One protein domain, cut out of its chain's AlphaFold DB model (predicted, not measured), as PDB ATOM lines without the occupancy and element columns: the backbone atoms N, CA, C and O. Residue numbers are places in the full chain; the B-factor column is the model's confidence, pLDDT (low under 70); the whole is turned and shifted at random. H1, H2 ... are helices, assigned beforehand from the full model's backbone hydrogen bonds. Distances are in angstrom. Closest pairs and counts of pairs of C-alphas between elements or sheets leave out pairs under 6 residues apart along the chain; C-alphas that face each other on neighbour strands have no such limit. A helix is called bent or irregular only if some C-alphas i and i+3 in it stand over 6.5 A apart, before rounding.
ATOM      1  N   SER A 248     249.920 176.215 135.000       54.25
ATOM      2  CA  SER A 248     250.239 175.336 136.148       54.25
ATOM      3  C   SER A 248     249.235 174.191 136.324       54.25
ATOM      4  O   SER A 248     248.228 174.286 137.023       54.25
ATOM      5  N   GLU A 249     249.566 173.048 135.722       61.28
ATOM      6  CA  GLU A 249     248.914 171.745 135.940       61.28
ATOM      7  C   GLU A 249     248.774 171.415 137.446       61.28
ATOM      8  O   GLU A 249     247.772 170.851 137.884       61.28
ATOM      9  N   GLU A 250     249.720 171.887 138.269       59.50
ATOM     10  CA  GLU A 250     249.691 171.777 139.733       59.50
ATOM     11  C   GLU A 250     248.538 172.536 140.410       59.50
ATOM     12  O   GLU A 250     248.010 172.047 141.410       59.50
ATOM     13  N   LEU A 251     248.115 173.704 139.903       58.09
ATOM     14  CA  LEU A 251     246.983 174.444 140.482       58.09
ATOM     15  C   LEU A 251     245.672 173.697 140.234       58.09
ATOM     16  O   LEU A 251     244.821 173.619 141.124       58.09
ATOM     17  N   ILE A 252     245.520 173.144 139.030       60.31
ATOM     18  CA  ILE A 252     244.347 172.359 138.637       60.31
ATOM     19  C   ILE A 252     244.288 171.084 139.482       60.31
ATOM     20  O   ILE A 252     243.268 170.842 140.127       60.31
ATOM     21  N   ALA A 253     245.397 170.346 139.581       64.44
ATOM     22  CA  ALA A 253     245.486 169.134 140.392       64.44
ATOM     23  C   ALA A 253     245.219 169.406 141.885       64.44
ATOM     24  O   ALA A 253     244.459 168.685 142.529       64.44
ATOM     25  N   PHE A 254     245.778 170.485 142.443       66.06
ATOM     26  CA  PHE A 254     245.547 170.852 143.843       66.06
ATOM     27  C   PHE A 254     244.096 171.281 144.111       66.06
ATOM     28  O   PHE A 254     243.524 170.945 145.150       66.06
ATOM     29  N   THR A 255     243.480 172.006 143.174       58.94
ATOM     30  CA  THR A 255     242.073 172.417 143.275       58.94
ATOM     31  C   THR A 255     241.139 171.210 143.158       58.94
ATOM     32  O   THR A 255     240.162 171.120 143.901       58.94
ATOM     33  N   GLU A 256     241.464 170.248 142.291       60.28
ATOM     34  CA  GLU A 256     240.746 168.979 142.162       60.28
ATOM     35  C   GLU A 256     240.832 168.136 143.447       60.28
ATOM     36  O   GLU A 256     239.809 167.637 143.924       60.28
ATOM     37  N   ASP A 257     242.014 168.046 144.068       63.53
ATOM     38  CA  ASP A 257     242.210 167.387 145.368       63.53
ATOM     39  C   ASP A 257     241.360 168.046 146.471       63.53
ATOM     40  O   ASP A 257     240.698 167.364 147.258       63.53
ATOM     41  N   LEU A 258     241.305 169.380 146.500       63.66
ATOM     42  CA  LEU A 258     240.460 170.146 147.424       63.66
ATOM     43  C   LEU A 258     238.963 169.903 147.205       63.66
ATOM     44  O   LEU A 258     238.208 169.790 148.175       63.66
ATOM     45  N   LEU A 259     238.521 169.802 145.950       59.09
ATOM     46  CA  LEU A 259     237.141 169.461 145.602       59.09
ATOM     47  C   LEU A 259     236.786 168.033 146.032       59.09
ATOM     48  O   LEU A 259     235.714 167.836 146.605       59.09
ATOM     49  N   LYS A 260     237.693 167.062 145.856       63.31
ATOM     50  CA  LYS A 260     237.513 165.681 146.342       63.31
ATOM     51  C   LYS A 260     237.383 165.629 147.862       63.31
ATOM     52  O   LYS A 260     236.440 165.026 148.363       63.31
ATOM     53  N   VAL A 261     238.253 166.331 148.593       62.91
ATOM     54  CA  VAL A 261     238.156 166.436 150.062       62.91
ATOM     55  C   VAL A 261     236.843 167.099 150.480       62.91
ATOM     56  O   VAL A 261     236.201 166.657 151.427       62.91
ATOM     57  N   THR A 262     236.400 168.132 149.761       57.88
ATOM     58  CA  THR A 262     235.121 168.800 150.046       57.88
ATOM     59  C   THR A 262     233.931 167.864 149.806       57.88
ATOM     60  O   THR A 262     233.012 167.836 150.624       57.88
ATOM     61  N   GLY A 263     233.962 167.060 148.739       55.22
ATOM     62  CA  GLY A 263     232.954 166.035 148.459       55.22
ATOM     63  C   GLY A 263     232.931 164.918 149.506       55.22
ATOM     64  O   GLY A 263     231.863 164.546 149.985       55.22
ATOM     65  N   GLU A 264     234.099 164.437 149.939       62.94
ATOM     66  CA  GLU A 264     234.213 163.439 151.010       62.94
ATOM     67  C   GLU A 264     233.721 163.998 152.356       62.94
ATOM     68  O   GLU A 264     233.003 163.310 153.079       62.94
ATOM     69  N   LEU A 265     234.015 165.263 152.675       61.47
ATOM     70  CA  LEU A 265     233.490 165.932 153.869       61.47
ATOM     71  C   LEU A 265     231.975 166.137 153.812       61.47
ATOM     72  O   LEU A 265     231.310 165.966 154.834       61.47
ATOM     73  N   ALA A 266     231.426 166.470 152.643       53.16
ATOM     74  CA  ALA A 266     229.985 166.575 152.443       53.16
ATOM     75  C   ALA A 266     229.296 165.212 152.621       53.16
ATOM     76  O   ALA A 266     228.295 165.139 153.329       53.16
ATOM     77  N   ASN A 267     229.869 164.131 152.079       60.78
ATOM     78  CA  ASN A 267     229.378 162.766 152.299       60.78
ATOM     79  C   ASN A 267     229.468 162.353 153.769       60.78
ATOM     80  O   ASN A 267     228.497 161.841 154.316       60.78
ATOM     81  N   ILE A 268     230.591 162.630 154.439       61.03
ATOM     82  CA  ILE A 268     230.743 162.363 155.872       61.03
ATOM     83  C   ILE A 268     229.690 163.137 156.665       61.03
ATOM     84  O   ILE A 268     229.087 162.563 157.563       61.03
ATOM     85  N   TYR A 269     229.435 164.404 156.338       52.97
ATOM     86  CA  TYR A 269     228.402 165.219 156.982       52.97
ATOM     87  C   TYR A 269     226.991 164.657 156.748       52.97
ATOM     88  O   TYR A 269     226.201 164.566 157.685       52.97
ATOM     89  N   TYR A 270     226.691 164.206 155.527       56.69
ATOM     90  CA  TYR A 270     225.397 163.618 155.184       56.69
ATOM     91  C   TYR A 270     225.176 162.264 155.882       56.69
ATOM     92  O   TYR A 270     224.124 162.046 156.472       56.69
ATOM     93  N   GLU A 271     226.187 161.394 155.919       57.78
ATOM     94  CA  GLU A 271     226.152 160.098 156.619       57.78
ATOM     95  C   GLU A 271     226.133 160.232 158.150       57.78
ATOM     96  O   GLU A 271     225.585 159.388 158.859       57.78
ATOM     97  N   SER A 272     226.764 161.275 158.691       49.34
ATOM     98  CA  SER A 272     226.868 161.495 160.141       49.34
ATOM     99  C   SER A 272     225.696 162.266 160.739       49.34
ATOM    100  O   SER A 272     225.595 162.316 161.965       49.34
ATOM    101  N   SER A 273     224.751 162.743 159.918       50.72
ATOM    102  CA  SER A 273     223.417 163.150 160.385       50.72
ATOM    103  C   SER A 273     222.726 162.040 161.198       50.72
ATOM    104  O   SER A 273     221.924 162.326 162.082       50.72
ATOM    105  N   SER A 274     223.110 160.778 160.976       52.22
ATOM    106  CA  SER A 274     222.643 159.612 161.731       52.22
ATOM    107  C   SER A 274     223.511 159.245 162.953       52.22
ATOM    108  O   SER A 274     223.055 158.470 163.789       52.22
ATOM    109  N   ARG A 275     224.761 159.742 163.067       54.47
ATOM    110  CA  ARG A 275     225.730 159.421 164.151       54.47
ATOM    111  C   ARG A 275     226.738 160.570 164.411       54.47
ATOM    112  O   ARG A 275     227.896 160.475 163.981       54.47
ATOM    113  N   PRO A 276     226.352 161.626 165.153       56.22
ATOM    114  CA  PRO A 276     227.159 162.845 165.338       56.22
ATOM    115  C   PRO A 276     228.470 162.633 166.120       56.22
ATOM    116  O   PRO A 276     229.417 163.405 165.997       56.22
ATOM    117  N   GLU A 277     228.560 161.549 166.882       56.47
ATOM    118  CA  GLU A 277     229.625 161.262 167.858       56.47
ATOM    119  C   GLU A 277     230.948 160.846 167.191       56.47
ATOM    120  O   GLU A 277     232.034 161.022 167.738       56.47
ATOM    121  N   THR A 278     230.865 160.333 165.959       60.03
ATOM    122  CA  THR A 278     232.021 159.858 165.175       60.03
ATOM    123  C   THR A 278     232.478 160.852 164.105       60.03
ATOM    124  O   THR A 278     233.533 160.662 163.491       60.03
ATOM    125  N   LEU A 279     231.720 161.938 163.905       57.41
ATOM    126  CA  LEU A 279     231.950 162.943 162.867       57.41
ATOM    127  C   LEU A 279     233.331 163.590 163.008       57.41
ATOM    128  O   LEU A 279     234.119 163.575 162.065       57.41
ATOM    129  N   ALA A 280     233.666 164.095 164.198       54.72
ATOM    130  CA  ALA A 280     234.935 164.784 164.434       54.72
ATOM    131  C   ALA A 280     236.157 163.874 164.190       54.72
ATOM    132  O   ALA A 280     237.152 164.311 163.613       54.72
ATOM    133  N   GLY A 281     236.066 162.594 164.571       60.22
ATOM    134  CA  GLY A 281     237.122 161.604 164.348       60.22
ATOM    135  C   GLY A 281     237.293 161.231 162.873       60.22
ATOM    136  O   GLY A 281     238.418 161.182 162.378       60.22
ATOM    137  N   ARG A 282     236.186 161.028 162.145       59.94
ATOM    138  CA  ARG A 282     236.202 160.695 160.709       59.94
ATOM    139  C   ARG A 282     236.648 161.869 159.844       59.94
ATOM    140  O   ARG A 282     237.442 161.669 158.928       59.94
ATOM    141  N   VAL A 283     236.210 163.086 160.170       62.16
ATOM    142  CA  VAL A 283     236.694 164.323 159.541       62.16
ATOM    143  C   VAL A 283     238.198 164.454 159.758       62.16
ATOM    144  O   VAL A 283     238.940 164.575 158.789       62.16
ATOM    145  N   LYS A 284     238.676 164.330 161.003       62.66
ATOM    146  CA  LYS A 284     240.108 164.424 161.322       62.66
ATOM    147  C   LYS A 284     240.949 163.369 160.594       62.66
ATOM    148  O   LYS A 284     242.033 163.697 160.124       62.66
ATOM    149  N   LYS A 285     240.454 162.133 160.479       66.06
ATOM    150  CA  LYS A 285     241.132 161.046 159.756       66.06
ATOM    151  C   LYS A 285     241.200 161.310 158.248       66.06
ATOM    152  O   LYS A 285     242.274 161.254 157.670       66.06
ATOM    153  N   THR A 286     240.079 161.684 157.636       62.94
ATOM    154  CA  THR A 286     239.999 161.963 156.189       62.94
ATOM    155  C   THR A 286     240.863 163.165 155.797       62.94
ATOM    156  O   THR A 286     241.528 163.146 154.765       62.94
ATOM    157  N   LEU A 287     240.927 164.187 156.660       61.28
ATOM    158  CA  LEU A 287     241.876 165.291 156.517       61.28
ATOM    159  C   LEU A 287     243.330 164.838 156.663       61.28
ATOM    160  O   LEU A 287     244.158 165.224 155.850       61.28
ATOM    161  N   GLY A 288     243.644 164.066 157.706       60.44
ATOM    162  CA  GLY A 288     245.014 163.653 158.012       60.44
ATOM    163  C   GLY A 288     245.623 162.732 156.954       60.44
ATOM    164  O   GLY A 288     246.803 162.868 156.651       60.44
ATOM    165  N   ASP A 289     244.814 161.850 156.363       62.62
ATOM    166  CA  ASP A 289     245.279 160.853 155.393       62.62
ATOM    167  C   ASP A 289     245.482 161.447 153.980       62.62
ATOM    168  O   ASP A 289     246.333 160.966 153.233       62.62
ATOM    169  N   ARG A 290     244.730 162.495 153.598       57.41
ATOM    170  CA  ARG A 290     244.808 163.115 152.253       57.41
ATOM    171  C   ARG A 290     245.483 164.489 152.206       57.41
ATOM    172  O   ARG A 290     246.004 164.868 151.160       57.41
ATOM    173  N   LEU A 291     245.481 165.242 153.303       62.28
ATOM    174  CA  LEU A 291     246.096 166.566 153.411       62.28
ATOM    175  C   LEU A 291     247.145 166.542 154.523       62.28
ATOM    176  O   LEU A 291     246.949 167.126 155.591       62.28
ATOM    177  N   ASP A 292     248.285 165.893 154.269       67.81
ATOM    178  CA  ASP A 292     249.453 166.103 155.124       67.81
ATOM    179  C   ASP A 292     249.769 167.606 155.143       67.81
ATOM    180  O   ASP A 292     250.030 168.221 154.103       67.81
ATOM    181  N   ARG A 293     249.707 168.209 156.335       64.44
ATOM    182  CA  ARG A 293     249.857 169.656 156.543       64.44
ATOM    183  C   ARG A 293     251.141 170.171 155.898       64.44
ATOM    184  O   ARG A 293     251.131 171.247 155.305       64.44
ATOM    185  N   ASN A 294     252.223 169.403 155.995       67.44
ATOM    186  CA  ASN A 294     253.528 169.798 155.476       67.44
ATOM    187  C   ASN A 294     253.570 169.730 153.944       67.44
ATOM    188  O   ASN A 294     254.083 170.643 153.294       67.44
ATOM    189  N   ALA A 295     252.981 168.687 153.355       70.50
ATOM    190  CA  ALA A 295     252.845 168.570 151.908       70.50
ATOM    191  C   ALA A 295     251.935 169.662 151.321       70.50
ATOM    192  O   ALA A 295     252.300 170.287 150.323       70.50
ATOM    193  N   ALA A 296     250.793 169.939 151.958       67.81
ATOM    194  CA  ALA A 296     249.878 171.005 151.559       67.81
ATOM    195  C   ALA A 296     250.550 172.382 151.665       67.81
ATOM    196  O   ALA A 296     250.494 173.156 150.713       67.81
ATOM    197  N   PHE A 297     251.253 172.660 152.770       73.00
ATOM    198  CA  PHE A 297     252.020 173.896 152.955       73.00
ATOM    199  C   PHE A 297     253.037 174.106 151.832       73.00
ATOM    200  O   PHE A 297     253.087 175.183 151.242       73.00
ATOM    201  N   ARG A 298     253.809 173.067 151.492       74.81
ATOM    202  CA  ARG A 298     254.814 173.143 150.428       74.81
ATOM    203  C   ARG A 298     254.180 173.401 149.060       74.81
ATOM    204  O   ARG A 298     254.637 174.302 148.367       74.81
ATOM    205  N   ARG A 299     253.117 172.670 148.706       74.06
ATOM    206  CA  ARG A 299     252.399 172.846 147.429       74.06
ATOM    207  C   ARG A 299     251.783 174.240 147.307       74.06
ATOM    208  O   ARG A 299     251.946 174.897 146.288       74.06
ATOM    209  N   ILE A 300     251.131 174.725 148.365       77.50
ATOM    210  CA  ILE A 300     250.550 176.075 148.398       77.50
ATOM    211  C   ILE A 300     251.652 177.137 148.307       77.50
ATOM    212  O   ILE A 300     251.499 178.116 147.583       77.50
ATOM    213  N   GLY A 301     252.770 176.951 149.010       78.38
ATOM    214  CA  GLY A 301     253.914 177.857 148.938       78.38
ATOM    215  C   GLY A 301     254.505 177.936 147.529       78.38
ATOM    216  O   GLY A 301     254.706 179.034 147.020       78.38
ATOM    217  N   GLN A 302     254.712 176.787 146.877       78.19
ATOM    218  CA  GLN A 302     255.178 176.704 145.486       78.19
ATOM    219  C   GLN A 302     254.210 177.389 144.524       78.19
ATOM    220  O   GLN A 302     254.634 178.150 143.660       78.19
ATOM    221  N   LEU A 303     252.910 177.184 144.721       76.31
ATOM    222  CA  LEU A 303     251.878 177.811 143.913       76.31
ATOM    223  C   LEU A 303     251.871 179.338 144.057       76.31
ATOM    224  O   LEU A 303     251.761 180.048 143.056       76.31
ATOM    225  N   VAL A 304     251.984 179.852 145.285       81.00
ATOM    226  CA  VAL A 304     252.060 181.299 145.526       81.00
ATOM    227  C   VAL A 304     253.339 181.875 144.941       81.00
ATOM    228  O   VAL A 304     253.270 182.931 144.330       81.00
ATOM    229  N   GLU A 305     254.475 181.194 145.071       83.31
ATOM    230  CA  GLU A 305     255.739 181.653 144.486       83.31
ATOM    231  C   GLU A 305     255.689 181.648 142.950       83.31
ATOM    232  O   GLU A 305     256.137 182.600 142.320       83.31
ATOM    233  N   ALA A 306     255.077 180.633 142.334       76.44
ATOM    234  CA  ALA A 306     254.873 180.583 140.887       76.44
ATOM    235  C   ALA A 306     253.907 181.679 140.397       76.44
ATOM    236  O   ALA A 306     254.117 182.276 139.342       76.44
ATOM    237  N   SER A 307     252.857 181.965 141.173       73.25
ATOM    238  CA  SER A 307     251.829 182.951 140.816       73.25
ATOM    239  C   SER A 307     252.251 184.387 141.131       73.25
ATOM    240  O   SER A 307     251.871 185.314 140.425       73.25
ATOM    241  N   TYR A 308     253.028 184.601 142.190       80.62
ATOM    242  CA  TYR A 308     253.489 185.906 142.661       80.62
ATOM    243  C   TYR A 308     254.935 185.802 143.174       80.62
ATOM    244  O   TYR A 308     255.160 185.811 144.390       80.62
ATOM    245  N   PRO A 309     255.922 185.734 142.260       83.12
ATOM    246  CA  PRO A 309     257.323 185.567 142.633       83.12
ATOM    247  C   PRO A 309     257.786 186.646 143.612       83.12
ATOM    248  O   PRO A 309     257.527 187.835 143.407       83.12
ATOM    249  N   GLY A 310     258.443 186.236 144.696       85.12
ATOM    250  CA  GLY A 310     258.984 187.126 145.721       85.12
ATOM    251  C   GLY A 310     257.956 187.822 146.623       85.12
ATOM    252  O   GLY A 310     258.362 188.447 147.605       85.12
ATOM    253  N   PHE A 311     256.647 187.694 146.372       88.75
ATOM    254  CA  PHE A 311     255.614 188.394 147.146       88.75
ATOM    255  C   PHE A 311     255.634 187.997 148.627       88.75
ATOM    256  O   PHE A 311     255.643 188.850 149.514       88.75
ATOM    257  N   MET A 312     255.672 186.692 148.919       89.06
ATOM    258  CA  MET A 312     255.676 186.207 150.305       89.06
ATOM    259  C   MET A 312     256.974 186.557 151.035       89.06
ATOM    260  O   MET A 312     256.947 186.798 152.245       89.06
ATOM    261  N   GLN A 313     258.101 186.621 150.322       89.62
ATOM    262  CA  GLN A 313     259.371 187.064 150.896       89.62
ATOM    263  C   GLN A 313     259.339 188.553 151.242       89.62
ATOM    264  O   GLN A 313     259.743 188.915 152.343       89.62
ATOM    265  N   ASP A 314     258.833 189.399 150.344       91.75
ATOM    266  CA  ASP A 314     258.655 190.835 150.590       91.75
ATOM    267  C   ASP A 314     257.719 191.087 151.780       91.75
ATOM    268  O   ASP A 314     258.075 191.787 152.728       91.75
ATOM    269  N   LEU A 315     256.577 190.396 151.807       90.25
ATOM    270  CA  LEU A 315     255.620 190.489 152.905       90.25
ATOM    271  C   LEU A 315     256.232 190.064 154.250       90.25
ATOM    272  O   LEU A 315     255.955 190.672 155.281       90.25
ATOM    273  N   THR A 316     257.080 189.034 154.251       90.31
ATOM    274  CA  THR A 316     257.755 188.557 155.467       90.31
ATOM    275  C   THR A 316     258.875 189.500 155.910       90.31
ATOM    276  O   THR A 316     259.117 189.629 157.109       90.31
ATOM    277  N   LYS A 317     259.542 190.191 154.977       92.50
ATOM    278  CA  LYS A 317     260.519 191.243 155.300       92.50
ATOM    279  C   LYS A 317     259.845 192.448 155.951       92.50
ATOM    280  O   LYS A 317     260.371 192.976 156.925       92.50
ATOM    281  N   GLU A 318     258.683 192.855 155.445       91.56
ATOM    282  CA  GLU A 318     257.906 193.958 156.018       91.56
ATOM    283  C   GLU A 318     257.259 193.582 157.360       91.56
ATOM    284  O   GLU A 318     257.194 194.405 158.274       91.56
ATOM    285  N   PHE A 319     256.844 192.322 157.525       92.25
ATOM    286  CA  PHE A 319     256.234 191.816 158.757       92.25
ATOM    287  C   PHE A 319     256.980 190.589 159.322       92.25
ATOM    288  O   PHE A 319     256.464 189.467 159.260       92.25
ATOM    289  N   PRO A 320     258.152 190.778 159.968       90.31
ATOM    290  CA  PRO A 320     258.985 189.670 160.459       90.31
ATOM    291  C   PRO A 320     258.326 188.813 161.546       90.31
ATOM    292  O   PRO A 320     258.705 187.665 161.754       90.31
ATOM    293  N   TRP A 321     257.329 189.363 162.245       91.88
ATOM    294  CA  TRP A 321     256.594 188.685 163.315       91.88
ATOM    295  C   TRP A 321     255.597 187.630 162.808       91.88
ATOM    296  O   TRP A 321     254.970 186.960 163.628       91.88
ATOM    297  N   LEU A 322     255.399 187.501 161.490       91.12
ATOM    298  CA  LEU A 322     254.528 186.482 160.911       91.12
ATOM    299  C   LEU A 322     255.110 185.086 161.138       91.12
ATOM    300  O   LEU A 322     256.144 184.737 160.566       91.12
ATOM    301  N   ASN A 323     254.395 184.278 161.917       89.06
ATOM    302  CA  ASN A 323     254.712 182.867 162.124       89.06
ATOM    303  C   ASN A 323     254.341 182.038 160.883       89.06
ATOM    304  O   ASN A 323     253.501 182.457 160.086       89.06
ATOM    305  N   ASP A 324     254.877 180.824 160.752       85.62
ATOM    306  CA  ASP A 324     254.651 179.975 159.569       85.62
ATOM    307  C   ASP A 324     253.175 179.651 159.314       85.62
ATOM    308  O   ASP A 324     252.710 179.691 158.179       85.62
ATOM    309  N   ASP A 325     252.395 179.446 160.370       84.81
ATOM    310  CA  ASP A 325     250.944 179.295 160.257       84.81
ATOM    311  C   ASP A 325     250.233 180.578 159.765       84.81
ATOM    312  O   ASP A 325     249.214 180.496 159.078       84.81
ATOM    313  N   ASP A 326     250.716 181.771 160.151       90.19
ATOM    314  CA  ASP A 326     250.151 183.040 159.662       90.19
ATOM    315  C   ASP A 326     250.490 183.213 158.175       90.19
ATOM    316  O   ASP A 326     249.634 183.632 157.396       90.19
ATOM    317  N   ARG A 327     251.705 182.817 157.772       89.56
ATOM    318  CA  ARG A 327     252.138 182.781 156.369       89.56
ATOM    319  C   ARG A 327     251.287 181.806 155.563       89.56
ATOM    320  O   ARG A 327     250.761 182.204 154.534       89.56
ATOM    321  N   LEU A 328     251.058 180.590 156.067       86.38
ATOM    322  CA  LEU A 328     250.186 179.601 155.426       86.38
ATOM    323  C   LEU A 328     248.763 180.131 155.256       86.38
ATOM    324  O   LEU A 328     248.176 179.996 154.186       86.38
ATOM    325  N   LEU A 329     248.200 180.752 156.295       89.38
ATOM    326  CA  LEU A 329     246.873 181.357 156.214       89.38
ATOM    327  C   LEU A 329     246.814 182.439 155.131       89.38
ATOM    328  O   LEU A 329     245.861 182.472 154.355       89.38
ATOM    329  N   ILE A 330     247.818 183.310 155.068       90.69
ATOM    330  CA  ILE A 330     247.904 184.344 154.038       90.69
ATOM    331  C   ILE A 330     248.021 183.703 152.653       90.69
ATOM    332  O   ILE A 330     247.242 184.056 151.775       90.69
ATOM    333  N   SER A 331     248.897 182.714 152.466       87.31
ATOM    334  CA  SER A 331     249.044 181.988 151.201       87.31
ATOM    335  C   SER A 331     247.734 181.329 150.761       87.31
ATOM    336  O   SER A 331     247.317 181.505 149.624       87.31
ATOM    337  N   LEU A 332     247.015 180.670 151.674       82.50
ATOM    338  CA  LEU A 332     245.681 180.115 151.418       82.50
ATOM    339  C   LEU A 332     244.681 181.189 150.972       82.50
ATOM    340  O   LEU A 332     243.898 180.964 150.052       82.50
ATOM    341  N   MET A 333     244.697 182.354 151.620       85.81
ATOM    342  CA  MET A 333     243.805 183.462 151.278       85.81
ATOM    343  C   MET A 333     244.132 184.063 149.913       85.81
ATOM    344  O   MET A 333     243.211 184.362 149.156       85.81
ATOM    345  N   ILE A 334     245.418 184.214 149.604       84.06
ATOM    346  CA  ILE A 334     245.905 184.676 148.304       84.06
ATOM    347  C   ILE A 334     245.475 183.700 147.224       84.06
ATOM    348  O   ILE A 334     244.916 184.149 146.235       84.06
ATOM    349  N   CYS A 335     245.616 182.394 147.480       75.38
ATOM    350  CA  CYS A 335     245.141 181.298 146.636       75.38
ATOM    351  C   CYS A 335     243.604 181.247 146.460       75.38
ATOM    352  O   CYS A 335     243.091 180.347 145.802       75.38
ATOM    353  N   GLY A 336     242.844 182.166 147.068       70.94
ATOM    354  CA  GLY A 336     241.384 182.202 146.975       70.94
ATOM    355  C   GLY A 336     240.673 181.092 147.757       70.94
ATOM    356  O   GLY A 336     239.463 180.914 147.602       70.94
ATOM    357  N   ILE A 337     241.381 180.356 148.621       74.50
ATOM    358  CA  ILE A 337     240.813 179.245 149.386       74.50
ATOM    359  C   ILE A 337     239.788 179.764 150.408       74.50
ATOM    360  O   ILE A 337     239.989 180.773 151.095       74.50
ATOM    361  N   SER A 338     238.651 179.070 150.514       71.00
ATOM    362  CA  SER A 338     237.556 179.457 151.410       71.00
ATOM    363  C   SER A 338     237.943 179.318 152.889       71.00
ATOM    364  O   SER A 338     238.749 178.466 153.250       71.00
ATOM    365  N   SER A 339     237.310 180.097 153.784       76.69
ATOM    366  CA  SER A 339     237.525 179.959 155.242       76.69
ATOM    367  C   SER A 339     237.316 178.526 155.729       76.69
ATOM    368  O   SER A 339     238.051 178.085 156.603       76.69
ATOM    369  N   GLY A 340     236.317 177.814 155.195       66.75
ATOM    370  CA  GLY A 340     236.034 176.432 155.590       66.75
ATOM    371  C   GLY A 340     237.184 175.498 155.220       66.75
ATOM    372  O   GLY A 340     237.691 174.780 156.077       66.75
ATOM    373  N   ALA A 341     237.674 175.591 153.984       65.88
ATOM    374  CA  ALA A 341     238.836 174.825 153.538       65.88
ATOM    375  C   ALA A 341     240.127 175.236 154.273       65.88
ATOM    376  O   ALA A 341     240.938 174.386 154.623       65.88
ATOM    377  N   SER A 342     240.307 176.519 154.607       74.56
ATOM    378  CA  SER A 342     241.434 176.951 155.443       74.56
ATOM    379  C   SER A 342     241.360 176.380 156.861       74.56
ATOM    380  O   SER A 342     242.393 176.014 157.405       74.56
ATOM    381  N   CYS A 343     240.165 176.283 157.461       69.94
ATOM    382  CA  CYS A 343     239.969 175.646 158.773       69.94
ATOM    383  C   CYS A 343     240.398 174.182 158.749       69.94
ATOM    384  O   CYS A 343     241.057 173.716 159.673       69.94
ATOM    385  N   VAL A 344     240.042 173.495 157.667       67.06
ATOM    386  CA  VAL A 344     240.416 172.110 157.391       67.06
ATOM    387  C   VAL A 344     241.940 171.986 157.302       67.06
ATOM    388  O   VAL A 344     242.549 171.302 158.116       67.06
ATOM    389  N   ILE A 345     242.582 172.731 156.400       69.25
ATOM    390  CA  ILE A 345     244.034 172.641 156.161       69.25
ATOM    391  C   ILE A 345     244.844 173.031 157.408       69.25
ATOM    392  O   ILE A 345     245.836 172.389 157.753       69.25
ATOM    393  N   LEU A 346     244.408 174.068 158.126       74.00
ATOM    394  CA  LEU A 346     245.069 174.541 159.344       74.00
ATOM    395  C   LEU A 346     244.659 173.757 160.599       74.00
ATOM    396  O   LEU A 346     245.246 173.973 161.659       74.00
ATOM    397  N   ASN A 347     243.686 172.845 160.496       70.88
ATOM    398  CA  ASN A 347     243.078 172.115 161.609       70.88
ATOM    399  C   ASN A 347     242.700 173.033 162.790       70.88
ATOM    400  O   ASN A 347     243.112 172.816 163.931       70.88
ATOM    401  N   ILE A 348     241.956 174.104 162.503       75.19
ATOM    402  CA  ILE A 348     241.460 175.067 163.500       75.19
ATOM    403  C   ILE A 348     239.985 175.383 163.265       75.19
ATOM    404  O   ILE A 348     239.497 175.331 162.140       75.19
ATOM    405  N   GLY A 349     239.268 175.757 164.326       69.06
ATOM    406  CA  GLY A 349     237.864 176.156 164.227       69.06
ATOM    407  C   GLY A 349     237.662 177.495 163.506       69.06
ATOM    408  O   GLY A 349     238.526 178.377 163.535       69.06
ATOM    409  N   LEU A 350     236.474 177.685 162.922       74.25
ATOM    410  CA  LEU A 350     236.116 178.881 162.147       74.25
ATOM    411  C   LEU A 350     236.208 180.186 162.955       74.25
ATOM    412  O   LEU A 350     236.687 181.197 162.442       74.25
ATOM    413  N   ASN A 351     235.808 180.163 164.229       73.19
ATOM    414  CA  ASN A 351     235.946 181.325 165.112       73.19
ATOM    415  C   ASN A 351     237.417 181.682 165.348       73.19
ATOM    416  O   ASN A 351     237.805 182.840 165.187       73.19
ATOM    417  N   SER A 352     238.254 180.688 165.651       80.00
ATOM    418  CA  SER A 352     239.694 180.879 165.842       80.00
ATOM    419  C   SER A 352     240.363 181.413 164.576       80.00
ATOM    420  O   SER A 352     241.184 182.328 164.660       80.00
ATOM    421  N   LEU A 353     239.968 180.918 163.397       83.88
ATOM    422  CA  LEU A 353     240.427 181.428 162.104       83.88
ATOM    423  C   LEU A 353     240.058 182.909 161.914       83.88
ATOM    424  O   LEU A 353     240.912 183.713 161.547       83.88
ATOM    425  N   ASN A 354     238.808 183.296 162.179       83.81
ATOM    426  CA  ASN A 354     238.343 184.678 162.001       83.81
ATOM    427  C   ASN A 354     239.010 185.655 162.981       83.81
ATOM    428  O   ASN A 354     239.401 186.761 162.590       83.81
ATOM    429  N   ILE A 355     239.205 185.237 164.235       88.00
ATOM    430  CA  ILE A 355     239.976 185.996 165.227       88.00
ATOM    431  C   ILE A 355     241.413 186.169 164.734       88.00
ATOM    432  O   ILE A 355     241.942 187.281 164.748       88.00
ATOM    433  N   ARG A 356     242.031 185.094 164.234       91.50
ATOM    434  CA  ARG A 356     243.396 185.117 163.702       91.50
ATOM    435  C   ARG A 356     243.530 186.076 162.517       91.50
ATOM    436  O   ARG A 356     244.415 186.926 162.550       91.50
ATOM    437  N   LYS A 357     242.613 186.031 161.544       90.19
ATOM    438  CA  LYS A 357     242.547 186.980 160.415       90.19
ATOM    439  C   LYS A 357     242.450 188.431 160.888       90.19
ATOM    440  O   LYS A 357     243.191 189.286 160.415       90.19
ATOM    441  N   THR A 358     241.567 188.696 161.850       90.69
ATOM    442  CA  THR A 358     241.368 190.040 162.416       90.69
ATOM    443  C   THR A 358     242.620 190.526 163.143       90.69
ATOM    444  O   THR A 358     243.019 191.678 162.999       90.69
ATOM    445  N   ARG A 359     243.274 189.642 163.900       91.81
ATOM    446  CA  ARG A 359     244.526 189.940 164.602       91.81
ATOM    447  C   ARG A 359     245.651 190.275 163.625       91.81
ATOM    448  O   ARG A 359     246.363 191.243 163.862       91.81
ATOM    449  N   ILE A 360     245.799 189.499 162.550       92.75
ATOM    450  CA  ILE A 360     246.804 189.751 161.509       92.75
ATOM    451  C   ILE A 360     246.532 191.103 160.838       92.75
ATOM    452  O   ILE A 360     247.432 191.932 160.804       92.75
ATOM    453  N   ALA A 361     245.290 191.369 160.411       91.38
ATOM    454  CA  ALA A 361     244.909 192.651 159.807       91.38
ATOM    455  C   ALA A 361     245.250 193.844 160.713       91.38
ATOM    456  O   ALA A 361     245.903 194.786 160.276       91.38
ATOM    457  N   LYS A 362     244.885 193.767 162.000       91.12
ATOM    458  CA  LYS A 362     245.199 194.818 162.979       91.12
ATOM    459  C   LYS A 362     246.701 195.022 163.158       91.12
ATOM    460  O   LYS A 362     247.154 196.157 163.211       91.12
ATOM    461  N   LYS A 363     247.482 193.940 163.242       90.94
ATOM    462  CA  LYS A 363     248.944 194.028 163.376       90.94
ATOM    463  C   LYS A 363     249.637 194.548 162.114       90.94
ATOM    464  O   LYS A 363     250.698 195.145 162.225       90.94
ATOM    465  N   MET A 364     249.037 194.343 160.942       90.81
ATOM    466  CA  MET A 364     249.468 194.939 159.670       90.81
ATOM    467  C   MET A 364     248.981 196.385 159.493       90.81
ATOM    468  O   MET A 364     249.253 196.993 158.464       90.81
ATOM    469  N   ASN A 365     248.242 196.929 160.469       88.56
ATOM    470  CA  ASN A 365     247.579 198.229 160.390       88.56
ATOM    471  C   ASN A 365     246.673 198.377 159.150       88.56
ATOM    472  O   ASN A 365     246.552 199.454 158.569       88.56
ATOM    473  N   ALA A 366     246.048 197.274 158.723       85.38
ATOM    474  CA  ALA A 366     245.123 197.276 157.601       85.38
ATOM    475  C   ALA A 366     243.805 197.965 158.016       85.38
ATOM    476  O   ALA A 366     243.205 197.550 159.013       85.38
ATOM    477  N   PRO A 367     243.333 198.985 157.269       73.62
ATOM    478  CA  PRO A 367     242.083 199.685 157.583       73.62
ATOM    479  C   PRO A 367     240.858 198.779 157.392       73.62
ATOM    480  O   PRO A 367     239.858 198.913 158.096       73.62
ATOM    481  N   ASP A 368     240.975 197.815 156.479       80.50
ATOM    482  CA  ASP A 368     239.937 196.865 156.114       80.50
ATOM    483  C   ASP A 368     240.296 195.428 156.515       80.50
ATOM    484  O   ASP A 368     241.318 195.128 157.137       80.50
ATOM    485  N   ARG A 369     239.428 194.485 156.143       85.25
ATOM    486  CA  ARG A 369     239.685 193.056 156.346       85.25
ATOM    487  C   ARG A 369     240.955 192.618 155.633       85.25
ATOM    488  O   ARG A 369     241.238 193.061 154.523       85.25
ATOM    489  N   LEU A 370     241.613 191.614 156.211       88.75
ATOM    490  CA  LEU A 370     242.823 191.015 155.648       88.75
ATOM    491  C   LEU A 370     242.661 190.613 154.171       88.75
ATOM    492  O   LEU A 370     243.573 190.820 153.387       88.75
ATOM    493  N   SER A 371     241.502 190.078 153.769       85.75
ATOM    494  CA  SER A 371     241.247 189.696 152.370       85.75
ATOM    495  C   SER A 371     241.211 190.882 151.403       85.75
ATOM    496  O   SER A 371     241.663 190.746 150.273       85.75
ATOM    497  N   ILE A 372     240.680 192.029 151.837       86.69
ATOM    498  CA  ILE A 372     240.626 193.263 151.040       86.69
ATOM    499  C   ILE A 372     242.034 193.842 150.934       86.69
ATOM    500  O   ILE A 372     242.523 194.060 149.833       86.69
ATOM    501  N   TYR A 373     242.720 193.959 152.073       90.62
ATOM    502  CA  TYR A 373     244.102 194.425 152.133       90.62
ATOM    503  C   TYR A 373     245.041 193.607 151.235       90.62
ATOM    504  O   TYR A 373     245.790 194.174 150.444       90.62
ATOM    505  N   LEU A 374     244.982 192.273 151.317       89.75
ATOM    506  CA  LEU A 374     245.821 191.397 150.496       89.75
ATOM    507  C   LEU A 374     245.494 191.524 149.006       89.75
ATOM    508  O   LEU A 374     246.416 191.530 148.199       89.75
ATOM    509  N   ARG A 375     244.215 191.659 148.638       86.88
ATOM    510  CA  ARG A 375     243.804 191.894 147.247       86.88
ATOM    511  C   ARG A 375     244.375 193.199 146.710       86.88
ATOM    512  O   ARG A 375     244.948 193.197 145.628       86.88
ATOM    513  N   ASP A 376     244.238 194.289 147.454       88.06
ATOM    514  CA  ASP A 376     244.703 195.602 147.002       88.06
ATOM    515  C   ASP A 376     246.237 195.630 146.919       88.06
ATOM    516  O   ASP A 376     246.816 196.143 145.961       88.06
ATOM    517  N   ARG A 377     246.913 194.971 147.869       88.56
ATOM    518  CA  ARG A 377     248.368 194.798 147.849       88.56
ATOM    519  C   ARG A 377     248.840 193.942 146.671       88.56
ATOM    520  O   ARG A 377     249.820 194.304 146.029       88.56
ATOM    521  N   LEU A 378     248.147 192.846 146.361       86.12
ATOM    522  CA  LEU A 378     248.440 192.007 145.194       86.12
ATOM    523  C   LEU A 378     248.174 192.732 143.876       86.12
ATOM    524  O   LEU A 378     248.951 192.587 142.939       86.12
ATOM    525  N   TYR A 379     247.118 193.542 143.804       84.69
ATOM    526  CA  TYR A 379     246.845 194.369 142.631       84.69
ATOM    527  C   TYR A 379     248.006 195.331 142.349       84.69
ATOM    528  O   TYR A 379     248.484 195.405 141.222       84.69
ATOM    529  N   ASN A 380     248.518 195.997 143.389       85.81
ATOM    530  CA  ASN A 380     249.684 196.872 143.268       85.81
ATOM    531  C   ASN A 380     250.965 196.098 142.927       85.81
ATOM    532  O   ASN A 380     251.805 196.602 142.187       85.81
ATOM    533  N   TRP A 381     251.117 194.877 143.449       84.94
ATOM    534  CA  TRP A 381     252.241 194.000 143.115       84.94
ATOM    535  C   TRP A 381     252.228 193.585 141.644       84.94
ATOM    536  O   TRP A 381     253.279 193.530 141.025       84.94
ATOM    537  N   ASN A 382     251.046 193.350 141.073       70.50
ATOM    538  CA  ASN A 382     250.887 193.003 139.661       70.50
ATOM    539  C   ASN A 382     251.125 194.178 138.699       70.50
ATOM    540  O   ASN A 382     251.214 193.952 137.497       70.50
ATOM    541  N   GLN A 383     251.170 195.417 139.197       67.69
ATOM    542  CA  GLN A 383     251.488 196.600 138.388       67.69
ATOM    543  C   GLN A 383     252.983 196.955 138.384       67.69
ATOM    544  O   GLN A 383     253.391 197.814 137.604       67.69
ATOM    545  N   LYS A 384     253.779 196.331 139.260       58.47
ATOM    546  CA  LYS A 384     255.245 196.373 139.212       58.47
ATOM    547  C   LYS A 384     255.758 195.298 138.269       58.47
ATOM    548  O   LYS A 384     256.777 195.586 137.605       58.47
TER     549      LYS A 384
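Overview. This is residues 248 to 384 of the 384 residues of the protein "Putative ggdef family protein" of Alistipes sp. CAG:831 (UniProt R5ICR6). A long helix, H1, with H2 folded back along its far half, reaches out as a helical hairpin from a cluster of six shorter, mostly crossed helices, H3 to H8. H5 and H6 form a second hairpin in the cluster, with H3, H7 and H8 around them and H4 at a corner beyond H3. The printed part has 137 residues with eight named helices, H1 to H8 in chain order, and no named strand: all helix. It is compact, with a radius of gyration of the C-alphas of 16.2 A, yet elongated, spanning 52 by 34 by 21 A.

Arrangement. H1, residues 249 to 272, touches H2, residues 276 to 290, with residues 261 to 272 alone, at a shallow tilt of 18 degrees, opposite ways; the closest C-alphas, Ser 272 and Leu 279, are 5.9 A apart. H2 is irregular: C-alphas 277 and 280 are 7.2 A apart. The hub H3, residues 293 to 307, touches H5, residues 324 to 334, at a steep tilt of 50 degrees, closest at C-alphas 304 and 331, 6.5 A. H3 and H4, residues 311 to 318, only just touch, only at the corner, closest at C-alphas 305 and 311, 7.2 A. H6, residues 339 to 346, touches H7, residues 350 to 363, about perpendicular at 90 degrees, closest at C-alphas 343 and 350, 6.1 A. H7 touches H8, residues 370 to 381, closest at C-alphas 361 and 370, 4.9 A. Every O i to N i+4 pair is within hydrogen-bond range in H1 and H3 to H8; in H2, 9 of 11 are.

Along the chain. H1 runs 34.3 A from C-alpha 249 at (248.914, 171.745, 135.940); H2 measures 22.0 A and H3 20.7 A. H8 ends at C-alpha 381, (252.241, 194.000, 143.115).

Size, cuts and confidence. The C-alphas farthest apart, Ser 274 and Lys 384, are 54.0 A apart. The printed part has no cut and no long link. Confidence is under 70 for 56 residues, among them 248 to 294.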